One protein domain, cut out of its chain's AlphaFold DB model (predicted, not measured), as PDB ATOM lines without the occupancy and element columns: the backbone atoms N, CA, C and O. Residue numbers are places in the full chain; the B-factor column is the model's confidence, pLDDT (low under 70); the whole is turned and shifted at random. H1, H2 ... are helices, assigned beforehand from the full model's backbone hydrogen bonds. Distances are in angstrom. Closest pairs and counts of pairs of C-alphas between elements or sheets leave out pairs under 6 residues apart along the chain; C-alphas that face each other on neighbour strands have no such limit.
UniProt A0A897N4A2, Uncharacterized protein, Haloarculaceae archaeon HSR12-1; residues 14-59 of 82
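AT A GLANCE: This is residues 14 to 59 of the 82 residues of an uncharacterized protein of Haloarculaceae archaeon HSR12-1 (UniProt A0A897N4A2). One long helix, H1, makes the longest axis of the model; after its last residue, Asp 35, the backbone folds back, and the short helix H2 packs crosswise on one side of H1's middle part. After H2 a looped tail, residues 48 to 59, runs on back toward the end where H1 begins, and residues 31 to 36 stick out at the other end. The printed part has 46 residues with two named helices, H1 then H2, and no named strand; the class is all helix. The whole is compact, with a radius of gyration of the C-alphas of 10.5 A, and it spans 32 by 19 by 11 A, only just flat.

IN THESE COORDINATES: Find C-alpha 14 at (44.258, -14.193, -6.872); from there H1, residues 14 to 35, runs 32.1 A to C-alpha 35 at (51.610, -0.941, -35.182). Next look at H2, residues 41 to 47, which ends at C-alpha 47 at (50.921, -16.725, -23.799), 10.0 A from its first C-alpha.

HOW THE PARTS SIT: Start at residues 21 to 29 of H1, the part with which alone it touches H2. The closest C-alphas of the two helices are those of Ala 25 and Thr 41, 5.5 A apart. Their lines stand about perpendicular, at 74 degrees. In H2 every O i to N i+4 pair is within hydrogen-bond range; in H1, 16 of 18 are.

THE WHOLE: The two C-alphas farthest apart are those of Arg 34 and His 59, at 33.0 A. The printed part has no cut, and the link from H1 to H2 is tight, with 5 residues. Residues 31 to 36, of which 31 to 35 belong to H1, stand free. Look at the B-factor column for a mean pLDDT of the printed part of 89.4; one residue, His 59, is under 70.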
ATOM      1  N   ASP A  14      44.364 -13.602  -5.534       77.56
ATOM      2  CA  ASP A  14      44.258 -14.193  -6.872       77.56
ATOM      3  C   ASP A  14      43.349 -13.361  -7.795       77.56
ATOM      4  O   ASP A  14      43.670 -13.178  -8.966       77.56
ATOM      5  N   ASP A  15      42.243 -12.814  -7.277       85.69
ATOM      6  CA  ASP A  15      41.314 -11.974  -8.046       85.69
ATOM      7  C   ASP A  15      41.949 -10.644  -8.479       85.69
ATOM      8  O   ASP A  15      41.751 -10.193  -9.610       85.69
ATOM      9  N   LEU A  16      42.727 -10.008  -7.593       90.62
ATOM     10  CA  LEU A  16      43.456  -8.784  -7.931       90.62
ATOM     11  C   LEU A  16      44.528  -9.071  -8.987       90.62
ATOM     12  O   LEU A  16      44.616  -8.350  -9.977       90.62
ATOM     13  N   GLU A  17      45.300 -10.141  -8.804       88.75
ATOM     14  CA  GLU A  17      46.334 -10.538  -9.759       88.75
ATOM     15  C   GLU A  17      45.733 -10.880 -11.134       88.75
ATOM     16  O   GLU A  17      46.289 -10.515 -12.173       88.75
ATOM     17  N   ALA A  18      44.570 -11.536 -11.157       90.19
ATOM     18  CA  ALA A  18      43.837 -11.814 -12.386       90.19
ATOM     19  C   ALA A  18      43.384 -10.526 -13.084       90.19
ATOM     20  O   ALA A  18      43.631 -10.346 -14.280       90.19
ATOM     21  N   ALA A  19      42.801  -9.585 -12.337       92.81
ATOM     22  CA  ALA A  19      42.392  -8.290 -12.874       92.81
ATOM     23  C   ALA A  19      43.581  -7.487 -13.431       92.81
ATOM     24  O   ALA A  19      43.480  -6.892 -14.508       92.81
ATOM     25  N   GLU A  20      44.722  -7.498 -12.738       93.50
ATOM     26  CA  GLU A  20      45.958  -6.860 -13.199       93.50
ATOM     27  C   GLU A  20      46.488  -7.509 -14.483       93.50
ATOM     28  O   GLU A  20      46.900  -6.805 -15.409       93.50
ATOM     29  N   ALA A  21      46.415  -8.837 -14.594       93.31
ATOM     30  CA  ALA A  21      46.824  -9.544 -15.800       93.31
ATOM     31  C   ALA A  21      45.947  -9.201 -17.015       93.31
ATOM     32  O   ALA A  21      46.472  -9.014 -18.116       93.31
ATOM     33  N   VAL A  22      44.627  -9.076 -16.829       94.38
ATOM     34  CA  VAL A  22      43.714  -8.625 -17.892       94.38
ATOM     35  C   VAL A  22      44.035  -7.190 -18.309       94.38
ATOM     36  O   VAL A  22      44.124  -6.907 -19.506       94.38
ATOM     37  N   ALA A  23      44.267  -6.290 -17.349       94.88
ATOM     38  CA  ALA A  23      44.628  -4.905 -17.639       94.88
ATOM     39  C   ALA A  23      45.939  -4.808 -18.441       94.88
ATOM     40  O   ALA A  23      45.993  -4.097 -19.445       94.88
ATOM     41  N   ALA A  24      46.961  -5.577 -18.053       94.44
ATOM     42  CA  ALA A  24      48.231  -5.646 -18.773       94.44
ATOM     43  C   ALA A  24      48.063  -6.195 -20.201       94.44
ATOM     44  O   ALA A  24      48.666  -5.682 -21.144       94.44
ATOM     45  N   ALA A  25      47.214  -7.211 -20.385       92.94
ATOM     46  CA  ALA A  25      46.938  -7.776 -21.702       92.94
ATOM     47  C   ALA A  25      46.207  -6.788 -22.630       92.94
ATOM     48  O   ALA A  25      46.534  -6.708 -23.815       92.94
ATOM     49  N   GLU A  26      45.247  -6.013 -22.113       93.50
ATOM     50  CA  GLU A  26      44.576  -4.957 -22.885       93.50
ATOM     51  C   GLU A  26      45.531  -3.808 -23.239       93.50
ATOM     52  O   GLU A  26      45.476  -3.289 -24.356       93.50
ATOM     53  N   GLU A  27      46.435  -3.422 -22.333       93.88
ATOM     54  CA  GLU A  27      47.460  -2.415 -22.625       93.88
ATOM     55  C   GLU A  27      48.392  -2.882 -23.750       93.88
ATOM     56  O   GLU A  27      48.625  -2.142 -24.714       93.88
ATOM     57  N   GLU A  28      48.869  -4.126 -23.682       92.00
ATOM     58  CA  GLU A  28      49.738  -4.692 -24.712       92.00
ATOM     59  C   GLU A  28      49.003  -4.820 -26.050       92.00
ATOM     60  O   GLU A  28      49.530  -4.442 -27.098       92.00
ATOM     61  N   ARG A  29      47.735  -5.244 -26.032       91.81
ATOM     62  CA  ARG A  29      46.885  -5.236 -27.225       91.81
ATOM     63  C   ARG A  29      46.757  -3.834 -27.813       91.81
ATOM     64  O   ARG A  29      46.888  -3.675 -29.025       91.81
ATOM     65  N   ALA A  30      46.508  -2.818 -26.988       92.38
ATOM     66  CA  ALA A  30      46.384  -1.435 -27.437       92.38
ATOM     67  C   ALA A  30      47.698  -0.904 -28.023       92.38
ATOM     68  O   ALA A  30      47.676  -0.136 -28.986       92.38
ATOM     69  N   ARG A  31      48.841  -1.326 -27.474       92.62
ATOM     70  CA  ARG A  31      50.165  -1.025 -28.017       92.62
ATOM     71  C   ARG A  31      50.363  -1.674 -29.384       92.62
ATOM     72  O   ARG A  31      50.659  -0.963 -30.336       92.62
ATOM     73  N   LEU A  32      50.133  -2.980 -29.497       90.06
ATOM     74  CA  LEU A  32      50.267  -3.727 -30.753       90.06
ATOM     75  C   LEU A  32      49.304  -3.211 -31.830       90.06
ATOM     76  O   LEU A  32      49.668  -3.127 -33.000       90.06
ATOM     77  N   ALA A  33      48.102  -2.791 -31.429       91.62
ATOM     78  CA  ALA A  33      47.087  -2.262 -32.335       91.62
ATOM     79  C   ALA A  33      47.508  -0.941 -33.000       91.62
ATOM     80  O   ALA A  33      46.949  -0.570 -34.032       91.62
ATOM     81  N   ARG A  34      48.486  -0.222 -32.425       91.44
ATOM     82  CA  ARG A  34      49.068   0.981 -33.042       91.44
ATOM     83  C   ARG A  34      49.964   0.639 -34.228       91.44
ATOM     84  O   ARG A  34      50.012   1.419 -35.174       91.44
ATOM     85  N   ASP A  35      50.635  -0.508 -34.177       89.88
ATOM     86  CA  ASP A  35      51.610  -0.941 -35.182       89.88
ATOM     87  C   ASP A  35      50.994  -1.863 -36.252       89.88
ATOM     88  O   ASP A  35      51.614  -2.124 -37.284       89.88
ATOM     89  N   GLY A  36      49.762  -2.342 -36.049       85.81
ATOM     90  CA  GLY A  36      49.061  -3.194 -37.007       85.81
ATOM     91  C   GLY A  36      47.947  -4.030 -36.373       85.81
ATOM     92  O   GLY A  36      47.463  -3.710 -35.290       85.81
ATOM     93  N   PRO A  37      47.485  -5.102 -37.042       89.12
ATOM     94  CA  PRO A  37      46.504  -6.008 -36.454       89.12
ATOM     95  C   PRO A  37      47.078  -6.677 -35.196       89.12
ATOM     96  O   PRO A  37      48.064  -7.409 -35.266       89.12
ATOM     97  N   ALA A  38      46.443  -6.418 -34.051       90.88
ATOM     98  CA  ALA A  38      46.829  -6.982 -32.762       90.88
ATOM     99  C   ALA A  38      46.120  -8.318 -32.484       90.88
ATOM    100  O   ALA A  38      44.943  -8.461 -32.838       90.88
ATOM    101  N   PRO A  39      46.793  -9.264 -31.804       90.25
ATOM    102  CA  PRO A  39      46.142 -10.454 -31.271       90.25
ATOM    103  C   PRO A  39      45.075 -10.076 -30.238       90.25
ATOM    104  O   PRO A  39      45.075  -8.982 -29.664       90.25
ATOM    105  N   SER A  40      44.137 -10.990 -30.007       92.56
ATOM    106  CA  SER A  40      43.116 -10.799 -28.981       92.56
ATOM    107  C   SER A  40      43.722 -10.846 -27.574       92.56
ATOM    108  O   SER A  40      44.725 -11.515 -27.327       92.56
ATOM    109  N   THR A  41      43.081 -10.171 -26.623       92.94
ATOM    110  CA  THR A  41      43.484 -10.162 -25.207       92.94
ATOM    111  C   THR A  41      43.606 -11.579 -24.647       92.94
ATOM    112  O   THR A  41      44.573 -11.892 -23.961       92.94
ATOM    113  N   SER A  42      42.686 -12.477 -25.013       89.94
ATOM    114  CA  SER A  42      42.727 -13.883 -24.600       89.94
ATOM    115  C   SER A  42      43.938 -14.641 -25.152       89.94
ATOM    116  O   SER A  42      44.459 -15.521 -24.477       89.94
ATOM    117  N   GLU A  43      44.419 -14.314 -26.357       91.50
ATOM    118  CA  GLU A  43      45.653 -14.904 -26.893       91.50
ATOM    119  C   GLU A  43      46.886 -14.410 -26.136       91.50
ATOM    120  O   GLU A  43      47.766 -15.209 -25.817       91.50
ATOM    121  N   ILE A  44      46.922 -13.120 -25.793       92.19
ATOM    122  CA  ILE A  44      47.999 -12.526 -24.989       92.19
ATOM    123  C   ILE A  44      48.026 -13.164 -23.591       92.19
ATOM    124  O   ILE A  44      49.074 -13.631 -23.148       92.19
ATOM    125  N   LEU A  45      46.870 -13.278 -22.929       91.94
ATOM    126  CA  LEU A  45      46.726 -13.954 -21.634       91.94
ATOM    127  C   LEU A  45      47.190 -15.413 -21.693       91.94
ATOM    128  O   LEU A  45      47.943 -15.862 -20.830       91.94
ATOM    129  N   ARG A  46      46.836 -16.135 -22.761       90.00
ATOM    130  CA  ARG A  46      47.252 -17.527 -22.952       90.00
ATOM    131  C   ARG A  46      48.767 -17.680 -23.050       90.00
ATOM    132  O   ARG A  46      49.315 -18.626 -22.490       90.00
ATOM    133  N   VAL A  47      49.448 -16.757 -23.734       90.25
ATOM    134  CA  VAL A  47      50.921 -16.725 -23.799       90.25
ATOM    135  C   VAL A  47      51.529 -16.446 -22.422       90.25
ATOM    136  O   VAL A  47      52.564 -17.019 -22.091       90.25
ATOM    137  N   MET A  48      50.859 -15.648 -21.587       88.94
ATOM    138  CA  MET A  48      51.242 -15.422 -20.187       88.94
ATOM    139  C   MET A  48      50.915 -16.605 -19.259       88.94
ATOM    140  O   MET A  48      51.118 -16.508 -18.050       88.94
ATOM    141  N   GLY A  49      50.413 -17.721 -19.799       88.81
ATOM    142  CA  GLY A  49      50.020 -18.885 -19.008       88.81
ATOM    143  C   GLY A  49      48.759 -18.642 -18.181       88.81
ATOM    144  O   GLY A  49      48.599 -19.260 -17.133       88.81
ATOM    145  N   ARG A  50      47.884 -17.737 -18.629       90.25
ATOM    146  CA  ARG A  50      46.638 -17.360 -17.954       90.25
ATOM    147  C   ARG A  50      45.414 -17.684 -18.806       90.25
ATOM    148  O   ARG A  50      45.510 -17.836 -20.027       90.25
ATOM    149  N   ASP A  51      44.276 -17.871 -18.150       90.62
ATOM    150  CA  ASP A  51      42.991 -18.063 -18.819       90.62
ATOM    151  C   ASP A  51      42.408 -16.730 -19.318       90.62
ATOM    152  O   ASP A  51      43.051 -15.680 -19.258       90.62
ATOM    153  N   CYS A  52      41.194 -16.770 -19.869       88.38
ATOM    154  CA  CYS A  52      40.521 -15.575 -20.375       88.38
ATOM    155  C   CYS A  52      40.135 -14.568 -19.286       88.38
ATOM    156  O   CYS A  52      39.916 -13.405 -19.621       88.38
ATOM    157  N   ASP A  53      40.067 -15.002 -18.031       89.25
ATOM    158  CA  ASP A  53      39.693 -14.179 -16.886       89.25
ATOM    159  C   ASP A  53      40.931 -13.627 -16.153       89.25
ATOM    160  O   ASP A  53      40.807 -12.794 -15.260       89.25
ATOM    161  N   GLY A  54      42.137 -14.038 -16.565       88.56
ATOM    162  CA  GLY A  54      43.408 -13.582 -16.008       88.56
ATOM    163  C   GLY A  54      43.967 -14.481 -14.911       88.56
ATOM    164  O   GLY A  54      45.079 -14.235 -14.438       88.56
ATOM    165  N   TYR A  55      43.272 -15.550 -14.530       90.25
ATOM    166  CA  TYR A  55      43.799 -16.500 -13.556       90.25
ATOM    167  C   TYR A  55      44.907 -17.340 -14.179       90.25
ATOM    168  O   TYR A  55      44.902 -17.638 -15.374       90.25
ATOM    169  N   LEU A  56      45.871 -17.753 -13.354       87.94
ATOM    170  CA  LEU A  56      46.892 -18.706 -13.774       87.94
ATOM    171  C   LEU A  56      46.222 -19.982 -14.279       87.94
ATOM    172  O   LEU A  56      45.419 -20.601 -13.571       87.94
ATOM    173  N   LEU A  57      46.591 -20.401 -15.491       83.69
ATOM    174  CA  LEU A  57      46.210 -21.715 -15.978       83.69
ATOM    175  C   LEU A  57      46.758 -22.727 -14.973       83.69
ATOM    176  O   LEU A  57      47.950 -22.664 -14.644       83.69
ATOM    177  N   PRO A  58      45.928 -23.660 -14.473       72.00
ATOM    178  CA  PRO A  58      46.455 -24.753 -13.682       72.00
ATOM    179  C   PRO A  58      47.565 -25.386 -14.515       72.00
ATOM    180  O   PRO A  58      47.371 -25.631 -15.709       72.00
ATOM    181  N   HIS A  59      48.738 -25.582 -13.912       59.38
ATOM    182  CA  HIS A  59      49.834 -26.327 -14.515       59.38
ATOM    183  C   HIS A  59      49.343 -27.769 -14.662       59.38
ATOM    184  O   HIS A  59      49.591 -28.635 -13.831       59.38
TER     185      HIS A  59